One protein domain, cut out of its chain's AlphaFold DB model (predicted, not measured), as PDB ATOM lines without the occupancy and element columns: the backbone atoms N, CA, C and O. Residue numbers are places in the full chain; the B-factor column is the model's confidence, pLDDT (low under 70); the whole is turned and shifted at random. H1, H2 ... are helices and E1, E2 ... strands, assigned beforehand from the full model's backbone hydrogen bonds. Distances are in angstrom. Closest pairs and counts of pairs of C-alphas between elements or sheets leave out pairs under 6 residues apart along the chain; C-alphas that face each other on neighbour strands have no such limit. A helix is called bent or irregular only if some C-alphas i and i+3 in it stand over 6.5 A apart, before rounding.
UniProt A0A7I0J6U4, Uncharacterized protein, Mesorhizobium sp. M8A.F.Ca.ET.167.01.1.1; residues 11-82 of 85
ATOM      1  N   VAL A  11     -94.305 -78.279-145.876       89.88
ATOM      2  CA  VAL A  11     -93.093 -77.814-146.554       89.88
ATOM      3  C   VAL A  11     -92.256 -77.026-145.558       89.88
ATOM      4  O   VAL A  11     -92.734 -76.055-144.980       89.88
ATOM      5  N   SER A  12     -91.017 -77.459-145.357       90.56
ATOM      6  CA  SER A  12     -90.045 -76.814-144.486       90.56
ATOM      7  C   SER A  12     -88.873 -76.340-145.328       90.56
ATOM      8  O   SER A  12     -88.353 -77.094-146.148       90.56
ATOM      9  N   ILE A  13     -88.478 -75.085-145.162       90.06
ATOM     10  CA  ILE A  13     -87.411 -74.465-145.948       90.06
ATOM     11  C   ILE A  13     -86.346 -74.016-144.972       90.06
ATOM     12  O   ILE A  13     -86.638 -73.250-144.049       90.06
ATOM     13  N   VAL A  14     -85.143 -74.528-145.187       89.56
ATOM     14  CA  VAL A  14     -83.979 -74.308-144.338       89.56
ATOM     15  C   VAL A  14     -82.860 -73.796-145.223       89.56
ATOM     16  O   VAL A  14     -82.577 -74.383-146.271       89.56
ATOM     17  N   ASP A  15     -82.224 -72.702-144.821       89.44
ATOM     18  CA  ASP A  15     -81.047 -72.244-145.542       89.44
ATOM     19  C   ASP A  15     -79.841 -73.118-145.184       89.44
ATOM     20  O   ASP A  15     -79.658 -73.527-144.036       89.44
ATOM     21  N   ILE A  16     -78.991 -73.420-146.165       89.38
ATOM     22  CA  ILE A  16     -77.783 -74.213-145.941       89.38
ATOM     23  C   ILE A  16     -76.892 -73.568-144.879       89.38
ATOM     24  O   ILE A  16     -76.254 -74.285-144.120       89.38
ATOM     25  N   THR A  17     -76.885 -72.241-144.759       88.06
ATOM     26  CA  THR A  17     -76.097 -71.540-143.737       88.06
ATOM     27  C   THR A  17     -76.601 -71.776-142.311       88.06
ATOM     28  O   THR A  17     -75.809 -71.661-141.378       88.06
ATOM     29  N   GLU A  18     -77.868 -72.169-142.134       88.38
ATOM     30  CA  GLU A  18     -78.451 -72.534-140.832       88.38
ATOM     31  C   GLU A  18     -78.098 -73.968-140.413       88.38
ATOM     32  O   GLU A  18     -78.243 -74.337-139.247       88.38
ATOM     33  N   LEU A  19     -77.624 -74.795-141.350       87.69
ATOM     34  CA  LEU A  19     -77.230 -76.169-141.064       87.69
ATOM     35  C   LEU A  19     -75.828 -76.224-140.431       87.69
ATOM     36  O   LEU A  19     -74.968 -75.396-140.738       87.69
ATOM     37  N   PRO A  20     -75.526 -77.242-139.606       90.50
ATOM     38  CA  PRO A  20     -74.169 -77.477-139.115       90.50
ATOM     39  C   PRO A  20     -73.172 -77.634-140.271       90.50
ATOM     40  O   PRO A  20     -73.511 -78.225-141.298       90.50
ATOM     41  N   LYS A  21     -71.923 -77.169-140.106       88.56
ATOM     42  CA  LYS A  21     -70.879 -77.232-141.157       88.56
ATOM     43  C   LYS A  21     -70.698 -78.632-141.758       88.56
ATOM     44  O   LYS A  21     -70.491 -78.762-142.965       88.56
ATOM     45  N   ASP A  22     -70.822 -79.668-140.936       90.19
ATOM     46  CA  ASP A  22     -70.797 -81.067-141.371       90.19
ATOM     47  C   ASP A  22     -71.910 -81.378-142.379       90.19
ATOM     48  O   ASP A  22     -71.663 -81.872-143.481       90.19
ATOM     49  N   THR A  23     -73.147 -80.998-142.049       89.31
ATOM     50  CA  THR A  23     -74.308 -81.164-142.927       89.31
ATOM     51  C   THR A  23     -74.183 -80.305-144.181       89.31
ATOM     52  O   THR A  23     -74.483 -80.784-145.270       89.31
ATOM     53  N   GLN A  24     -73.688 -79.068-144.072       90.19
ATOM     54  CA  GLN A  24     -73.431 -78.212-145.238       90.19
ATOM     55  C   GLN A  24     -72.464 -78.871-146.219       90.19
ATOM     56  O   GLN A  24     -72.680 -78.844-147.431       90.19
ATOM     57  N   THR A  25     -71.400 -79.474-145.692       90.19
ATOM     58  CA  THR A  25     -70.391 -80.166-146.494       90.19
ATOM     59  C   THR A  25     -71.009 -81.375-147.183       90.19
ATOM     60  O   THR A  25     -70.888 -81.499-148.400       90.19
ATOM     61  N   GLN A  26     -71.754 -82.207-146.451       88.50
ATOM     62  CA  GLN A  26     -72.466 -83.353-147.026       88.50
ATOM     63  C   GLN A  26     -73.467 -82.935-148.105       88.50
ATOM     64  O   GLN A  26     -73.483 -83.521-149.183       88.50
ATOM     65  N   VAL A  27     -74.268 -81.894-147.862       87.62
ATOM     66  CA  VAL A  27     -75.221 -81.386-148.854       87.62
ATOM     67  C   VAL A  27     -74.481 -80.887-150.091       87.62
ATOM     68  O   VAL A  27     -74.825 -81.308-151.188       87.62
ATOM     69  N   ASN A  28     -73.436 -80.067-149.951       87.94
ATOM     70  CA  ASN A  28     -72.646 -79.607-151.099       87.94
ATOM     71  C   ASN A  28     -72.002 -80.778-151.863       87.94
ATOM     72  O   ASN A  28     -71.974 -80.750-153.090       87.94
ATOM     73  N   GLN A  29     -71.533 -81.818-151.172       88.69
ATOM     74  CA  GLN A  29     -71.001 -83.028-151.806       88.69
ATOM     75  C   GLN A  29     -72.085 -83.797-152.566       88.69
ATOM     76  O   GLN A  29     -71.856 -84.219-153.693       88.69
ATOM     77  N   ILE A  30     -73.279 -83.960-151.991       85.06
ATOM     78  CA  ILE A  30     -74.417 -84.599-152.669       85.06
ATOM     79  C   ILE A  30     -74.822 -83.782-153.895       85.06
ATOM     80  O   ILE A  30     -75.073 -84.353-154.945       85.06
ATOM     81  N   VAL A  31     -74.875 -82.457-153.775       85.31
ATOM     82  CA  VAL A  31     -75.189 -81.530-154.871       85.31
ATOM     83  C   VAL A  31     -74.155 -81.656-155.989       85.31
ATOM     84  O   VAL A  31     -74.533 -81.792-157.150       85.31
ATOM     85  N   ALA A  32     -72.868 -81.684-155.641       86.75
ATOM     86  CA  ALA A  32     -71.776 -81.875-156.589       86.75
ATOM     87  C   ALA A  32     -71.846 -83.247-157.284       86.75
ATOM     88  O   ALA A  32     -71.690 -83.318-158.498       86.75
ATOM     89  N   GLN A  33     -72.147 -84.317-156.541       85.81
ATOM     90  CA  GLN A  33     -72.319 -85.666-157.093       85.81
ATOM     91  C   GLN A  33     -73.562 -85.792-157.980       85.81
ATOM     92  O   GLN A  33     -73.523 -86.446-159.017       85.81
ATOM     93  N   ARG A  34     -74.677 -85.173-157.576       83.06
ATOM     94  CA  ARG A  34     -75.943 -85.185-158.323       83.06
ATOM     95  C   ARG A  34     -75.830 -84.379-159.623       83.06
ATOM     96  O   ARG A  34     -76.541 -84.674-160.583       83.06
ATOM     97  N   GLY A  35     -74.939 -83.386-159.645       86.12
ATOM     98  CA  GLY A  35     -74.671 -82.530-160.792       86.12
ATOM     99  C   GLY A  35     -75.840 -81.612-161.148       86.12
ATOM    100  O   GLY A  35     -76.935 -81.689-160.585       86.12
ATOM    101  N   ASP A  36     -75.617 -80.733-162.125       83.38
ATOM    102  CA  ASP A  36     -76.606 -79.713-162.486       83.38
ATOM    103  C   ASP A  36     -77.888 -80.314-163.085       83.38
ATOM    104  O   ASP A  36     -78.987 -79.896-162.733       83.38
ATOM    105  N   ALA A  37     -77.783 -81.384-163.880       86.56
ATOM    106  CA  ALA A  37     -78.941 -82.058-164.478       86.56
ATOM    107  C   ALA A  37     -79.917 -82.631-163.426       86.56
ATOM    108  O   ALA A  37     -81.144 -82.517-163.555       86.56
ATOM    109  N   GLY A  38     -79.383 -83.217-162.350       86.81
ATOM    110  CA  GLY A  38     -80.196 -83.720-161.245       86.81
ATOM    111  C   GLY A  38     -80.841 -82.591-160.439       86.81
ATOM    112  O   GLY A  38     -81.999 -82.702-160.026       86.81
ATOM    113  N   LEU A  39     -80.133 -81.470-160.264       87.38
ATOM    114  CA  LEU A  39     -80.694 -80.264-159.652       87.38
ATOM    115  C   LEU A  39     -81.777 -79.637-160.526       87.38
ATOM    116  O   LEU A  39     -82.825 -79.257-160.017       87.38
ATOM    117  N   GLN A  40     -81.574 -79.561-161.836       88.50
ATOM    118  CA  GLN A  40     -82.549 -79.011-162.770       88.50
ATOM    119  C   GLN A  40     -83.856 -79.809-162.732       88.50
ATOM    120  O   GLN A  40     -84.936 -79.220-162.687       88.50
ATOM    121  N   THR A  41     -83.764 -81.141-162.681       89.19
ATOM    122  CA  THR A  41     -84.933 -82.019-162.513       89.19
ATOM    123  C   THR A  41     -85.649 -81.732-161.198       89.19
ATOM    124  O   THR A  41     -86.865 -81.553-161.182       89.19
ATOM    125  N   LEU A  42     -84.898 -81.606-160.099       87.62
ATOM    126  CA  LEU A  42     -85.467 -81.256-158.802       87.62
ATOM    127  C   LEU A  42     -86.212 -79.912-158.848       87.62
ATOM    128  O   LEU A  42     -87.352 -79.815-158.394       87.62
ATOM    129  N   ARG A  43     -85.584 -78.879-159.417       88.56
ATOM    130  CA  ARG A  43     -86.162 -77.534-159.540       88.56
ATOM    131  C   ARG A  43     -87.417 -77.527-160.403       88.56
ATOM    132  O   ARG A  43     -88.382 -76.860-160.045       88.56
ATOM    133  N   LYS A  44     -87.437 -78.310-161.487       89.75
ATOM    134  CA  LYS A  44     -88.638 -78.512-162.307       89.75
ATOM    135  C   LYS A  44     -89.775 -79.136-161.505       89.75
ATOM    136  O   LYS A  44     -90.890 -78.638-161.583       89.75
ATOM    137  N   SER A  45     -89.508 -80.172-160.710       87.62
ATOM    138  CA  SER A  45     -90.535 -80.789-159.857       87.62
ATOM    139  C   SER A  45     -91.096 -79.810-158.823       87.62
ATOM    140  O   SER A  45     -92.293 -79.819-158.541       87.62
ATOM    141  N   ILE A  46     -90.242 -78.943-158.275       88.31
ATOM    142  CA  ILE A  46     -90.649 -77.882-157.349       88.31
ATOM    143  C   ILE A  46     -91.542 -76.856-158.051       88.31
ATOM    144  O   ILE A  46     -92.591 -76.510-157.518       88.31
ATOM    145  N   ASP A  47     -91.150 -76.390-159.238       87.31
ATOM    146  CA  ASP A  47     -91.926 -75.412-160.006       87.31
ATOM    147  C   ASP A  47     -93.270 -75.984-160.486       87.31
ATOM    148  O   ASP A  47     -94.290 -75.301-160.433       87.31
ATOM    149  N   ALA A  48     -93.295 -77.275-160.831       87.81
ATOM    150  CA  ALA A  48     -94.512 -78.015-161.149       87.81
ATOM    151  C   ALA A  48     -95.434 -78.222-159.931       87.81
ATOM    152  O   ALA A  48     -96.595 -78.594-160.101       87.81
ATOM    153  N   THR A  49     -94.942 -77.988-158.706       85.94
ATOM    154  CA  THR A  49     -95.711 -78.169-157.471       85.94
ATOM    155  C   THR A  49     -96.046 -76.815-156.830       85.94
ATOM    156  O   THR A  49     -95.260 -76.291-156.033       85.94
ATOM    157  N   PRO A  50     -97.246 -76.252-157.069       84.88
ATOM    158  CA  PRO A  50     -97.591 -74.895-156.630       84.88
ATOM    159  C   PRO A  50     -97.515 -74.702-155.108       84.88
ATOM    160  O   PRO A  50     -97.127 -73.633-154.636       84.88
ATOM    161  N   LYS A  51     -97.804 -75.752-154.327       85.44
ATOM    162  CA  LYS A  51     -97.677 -75.737-152.860       85.44
ATOM    163  C   LYS A  51     -96.236 -75.485-152.401       85.44
ATOM    164  O   LYS A  51     -96.017 -74.774-151.427       85.44
ATOM    165  N   VAL A  52     -95.256 -76.048-153.107       87.69
ATOM    166  CA  VAL A  52     -93.835 -75.885-152.775       87.69
ATOM    167  C   VAL A  52     -93.331 -74.520-153.214       87.69
ATOM    168  O   VAL A  52     -92.644 -73.848-152.447       87.69
ATOM    169  N   LYS A  53     -93.718 -74.090-154.418       88.62
ATOM    170  CA  LYS A  53     -93.403 -72.761-154.942       88.62
ATOM    171  C   LYS A  53     -93.885 -71.658-153.995       88.62
ATOM    172  O   LYS A  53     -93.075 -70.859-153.545       88.62
ATOM    173  N   SER A  54     -95.144 -71.733-153.563       90.06
ATOM    174  CA  SER A  54     -95.727 -70.781-152.605       90.06
ATOM    175  C   SER A  54     -94.982 -70.760-151.266       90.06
ATOM    176  O   SER A  54     -94.778 -69.700-150.683       90.06
ATOM    177  N   ALA A  55     -94.551 -71.925-150.768       89.25
ATOM    178  CA  ALA A  55     -93.795 -72.004-149.521       89.25
ATOM    179  C   ALA A  55     -92.413 -71.339-149.645       89.25
ATOM    180  O   ALA A  55     -91.993 -70.625-148.734       89.25
ATOM    181  N   LEU A  56     -91.717 -71.554-150.768       89.25
ATOM    182  CA  LEU A  56     -90.433 -70.904-151.056       89.25
ATOM    183  C   LEU A  56     -90.600 -69.387-151.150       89.25
ATOM    184  O   LEU A  56     -89.866 -68.656-150.486       89.25
ATOM    185  N   GLU A  57     -91.607 -68.921-151.887       89.25
ATOM    186  CA  GLU A  57     -91.902 -67.493-152.042       89.25
ATOM    187  C   GLU A  57     -92.270 -66.833-150.708       89.25
ATOM    188  O   GLU A  57     -91.804 -65.732-150.423       89.25
ATOM    189  N   ALA A  58     -92.996 -67.532-149.828       89.38
ATOM    190  CA  ALA A  58     -93.291 -67.057-148.472       89.38
ATOM    191  C   ALA A  58     -92.029 -66.859-147.609       89.38
ATOM    192  O   ALA A  58     -92.036 -66.066-146.669       89.38
ATOM    193  N   LYS A  59     -90.932 -67.556-147.930       83.88
ATOM    194  CA  LYS A  59     -89.603 -67.372-147.322       83.88
ATOM    195  C   LYS A  59     -88.719 -66.379-148.091       83.88
ATOM    196  O   LYS A  59     -87.575 -66.168-147.696       83.88
ATOM    197  N   GLY A  60     -89.217 -65.782-149.176       86.25
ATOM    198  CA  GLY A  60     -88.434 -64.927-150.073       86.25
ATOM    199  C   GLY A  60     -87.373 -65.697-150.867       86.25
ATOM    200  O   GLY A  60     -86.341 -65.134-151.227       86.25
ATOM    201  N   MET A  61     -87.597 -66.994-151.085       88.81
ATOM    202  CA  MET A  61     -86.710 -67.899-151.811       88.81
ATOM    203  C   MET A  61     -87.363 -68.349-153.123       88.81
ATOM    204  O   MET A  61     -88.583 -68.367-153.264       88.81
ATOM    205  N   SER A  62     -86.544 -68.775-154.079       89.62
ATOM    206  CA  SER A  62     -86.976 -69.366-155.348       89.62
ATOM    207  C   SER A  62     -86.458 -70.796-155.497       89.62
ATOM    208  O   SER A  62     -85.446 -71.179-154.903       89.62
ATOM    209  N   SER A  63     -87.110 -71.592-156.346       87.12
ATOM    210  CA  SER A  63     -86.653 -72.935-156.721       87.12
ATOM    211  C   SER A  63     -85.215 -72.930-157.256       87.12
ATOM    212  O   SER A  63     -84.473 -73.875-157.012       87.12
ATOM    213  N   ALA A  64     -84.764 -71.841-157.888       87.19
ATOM    214  CA  ALA A  64     -83.375 -71.669-158.325       87.19
ATOM    215  C   ALA A  64     -82.356 -71.786-157.173       87.19
ATOM    216  O   ALA A  64     -81.279 -72.361-157.345       87.19
ATOM    217  N   GLN A  65     -82.721 -71.299-155.985       89.38
ATOM    218  CA  GLN A  65     -81.885 -71.352-154.786       89.38
ATOM    219  C   GLN A  65     -81.944 -72.716-154.100       89.38
ATOM    220  O   GLN A  65     -81.107 -73.002-153.250       89.38
ATOM    221  N   VAL A  66     -82.899 -73.580-154.455       90.25
ATOM    222  CA  VAL A  66     -82.974 -74.930-153.898       90.25
ATOM    223  C   VAL A  66     -81.853 -75.775-154.482       90.25
ATOM    224  O   VAL A  66     -81.730 -75.935-155.699       90.25
ATOM    225  N   ILE A  67     -81.041 -76.326-153.586       88.69
ATOM    226  CA  ILE A  67     -79.922 -77.210-153.920       88.69
ATOM    227  C   ILE A  67     -80.189 -78.643-153.464       88.69
ATOM    228  O   ILE A  67     -79.700 -79.591-154.067       88.69
ATOM    229  N   ALA A  68     -81.024 -78.839-152.450       88.50
ATOM    230  CA  ALA A  68     -81.456 -80.168-152.060       88.50
ATOM    231  C   ALA A  68     -82.911 -80.147-151.610       88.50
ATOM    232  O   ALA A  68     -83.426 -79.152-151.112       88.50
ATOM    233  N   ALA A  69     -83.575 -81.277-151.802       88.00
ATOM    234  CA  ALA A  69     -84.895 -81.525-151.267       88.00
ATOM    235  C   ALA A  69     -84.939 -82.960-150.768       88.00
ATOM    236  O   ALA A  69     -84.335 -83.852-151.372       88.00
ATOM    237  N   SER A  70     -85.661 -83.159-149.680       85.81
ATOM    238  CA  SER A  70     -85.897 -84.460-149.085       85.81
ATOM    239  C   SER A  70     -87.367 -84.552-148.712       85.81
ATOM    240  O   SER A  70     -87.852 -83.753-147.913       85.81
ATOM    241  N   LEU A  71     -88.087 -85.489-149.326       85.44
ATOM    242  CA  LEU A  71     -89.456 -85.815-148.944       85.44
ATOM    243  C   LEU A  71     -89.403 -86.967-147.950       85.44
ATOM    244  O   LEU A  71     -88.999 -88.077-148.290       85.44
ATOM    245  N   GLN A  72     -89.812 -86.691-146.723       85.38
ATOM    246  CA  GLN A  72     -89.935 -87.713-145.700       85.38
ATOM    247  C   GLN A  72     -91.185 -88.574-145.952       85.38
ATOM    248  O   GLN A  72     -92.183 -88.081-146.488       85.38
ATOM    249  N   PRO A  73     -91.177 -89.852-145.532       81.94
ATOM    250  CA  PRO A  73     -92.300 -90.774-145.736       81.94
ATOM    251  C   PRO A  73     -93.589 -90.348-145.013       81.94
ATOM    252  O   PRO A  73     -94.673 -90.772-145.393       81.94
ATOM    253  N   ASN A  74     -93.495 -89.469-144.013       84.25
ATOM    254  CA  ASN A  74     -94.645 -88.841-143.353       84.25
ATOM    255  C   ASN A  74     -95.280 -87.689-144.169       84.25
ATOM    256  O   ASN A  74     -96.218 -87.051-143.695       84.25
ATOM    257  N   GLY A  75     -94.760 -87.383-145.363       84.56
ATOM    258  CA  GLY A  75     -95.216 -86.281-146.210       84.56
ATOM    259  C   GLY A  75     -94.581 -84.922-145.889       84.56
ATOM    260  O   GLY A  75     -95.008 -83.914-146.452       84.56
ATOM    261  N   ALA A  76     -93.581 -84.852-145.004       89.56
ATOM    262  CA  ALA A  76     -92.848 -83.616-144.736       89.56
ATOM    263  C   ALA A  76     -91.733 -83.410-145.773       89.56
ATOM    264  O   ALA A  76     -90.743 -84.142-145.807       89.56
ATOM    265  N   LEU A  77     -91.889 -82.393-146.616       89.56
ATOM    266  CA  LEU A  77     -90.886 -81.988-147.589       89.56
ATOM    267  C   LEU A  77     -89.952 -80.952-146.966       89.56
ATOM    268  O   LEU A  77     -90.382 -79.847-146.649       89.56
ATOM    269  N   THR A  78     -88.673 -81.284-146.845       91.00
ATOM    270  CA  THR A  78     -87.627 -80.346-146.430       91.00
ATOM    271  C   THR A  78     -86.835 -79.897-147.647       91.00
ATOM    272  O   THR A  78     -86.299 -80.724-148.386       91.00
ATOM    273  N   LEU A  79     -86.743 -78.590-147.853       90.62
ATOM    274  CA  LEU A  79     -85.989 -77.955-148.927       90.62
ATOM    275  C   LEU A  79     -84.803 -77.228-148.320       90.62
ATOM    276  O   LEU A  79     -84.962 -76.435-147.395       90.62
ATOM    277  N   ILE A  80     -83.627 -77.498-148.870       91.25
ATOM    278  CA  ILE A  80     -82.396 -76.811-148.520       91.25
ATOM    279  C   ILE A  80     -82.114 -75.784-149.608       91.25
ATOM    280  O   ILE A  80     -81.887 -76.141-150.774       91.25
ATOM    281  N   THR A  81     -82.135 -74.514-149.221       91.56
ATOM    282  CA  THR A  81     -81.803 -73.389-150.093       91.56
ATOM    283  C   THR A  81     -80.373 -72.937-149.864       91.56
ATOM    284  O   THR A  81     -79.832 -73.064-148.773       91.56
ATOM    285  N   LYS A  82     -79.743 -72.396-150.900       87.50
ATOM    286  CA  LYS A  82     -78.474 -71.688-150.805       87.50
ATOM    287  C   LYS A  82     -78.669 -70.315-151.407       87.50
ATOM    288  O   LYS A  82     -78.853 -70.186-152.619       87.50
TER     289      LYS A  82
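What this domain is: This is residues 11 to 82 of the 85 residues of an uncharacterized protein of Mesorhizobium sp. M8A.F.Ca.ET.167.01.1.1 (UniProt A0A7I0J6U4). An arc of helices, the L-shaped bent H1 and then short H2, wraps round a small three-stranded sheet; in two layers, H1b and H2 are on one face. The 72 printed residues hold E1, H1, H2, E2, E3, class mixed; the mixed sheet runs E1 E3 E2. It is compact, radius of gyration of the C-alphas 11.5 A, spanning 30 by 26 by 25 A.

How they stand to each other: E1, residues 11 to 15, is parallel to E3, residues 76 to 81; N 12 and O 77 are within hydrogen-bond range, 2.8 A. H1, residues 21 to 47, one helix by its hydrogen bonds, is bent: C-alphas 33 and 36 are 9.1 A apart. Its arms H1a, 21 to 33, and H1b, 36 to 47, are about perpendicular, 76 degrees. H1a only grazes the sheet. H1b is on it, its closest C-alphas to E2, residues 66 to 71, being Leu 39 and Ile 67, 6.5 A. H2, residues 50 to 58, is on the sheet, height 9.6 A. E2 and E3 form an antiparallel hairpin; N 70 and O 78 are within hydrogen-bond range, 2.8 A. Every O i to N i+4 pair is within range in H1a, H1b and H2.

Where its parts are: E1 begins at C-alpha 11 (-93.093, -77.814, -146.554); E3 ends at C-alpha 81 (-81.803, -73.389, -150.093). H1a measures 18.1 A.

The domain as a whole: The printed part has no cut and no long link, and no printed residue has a pLDDT under 70.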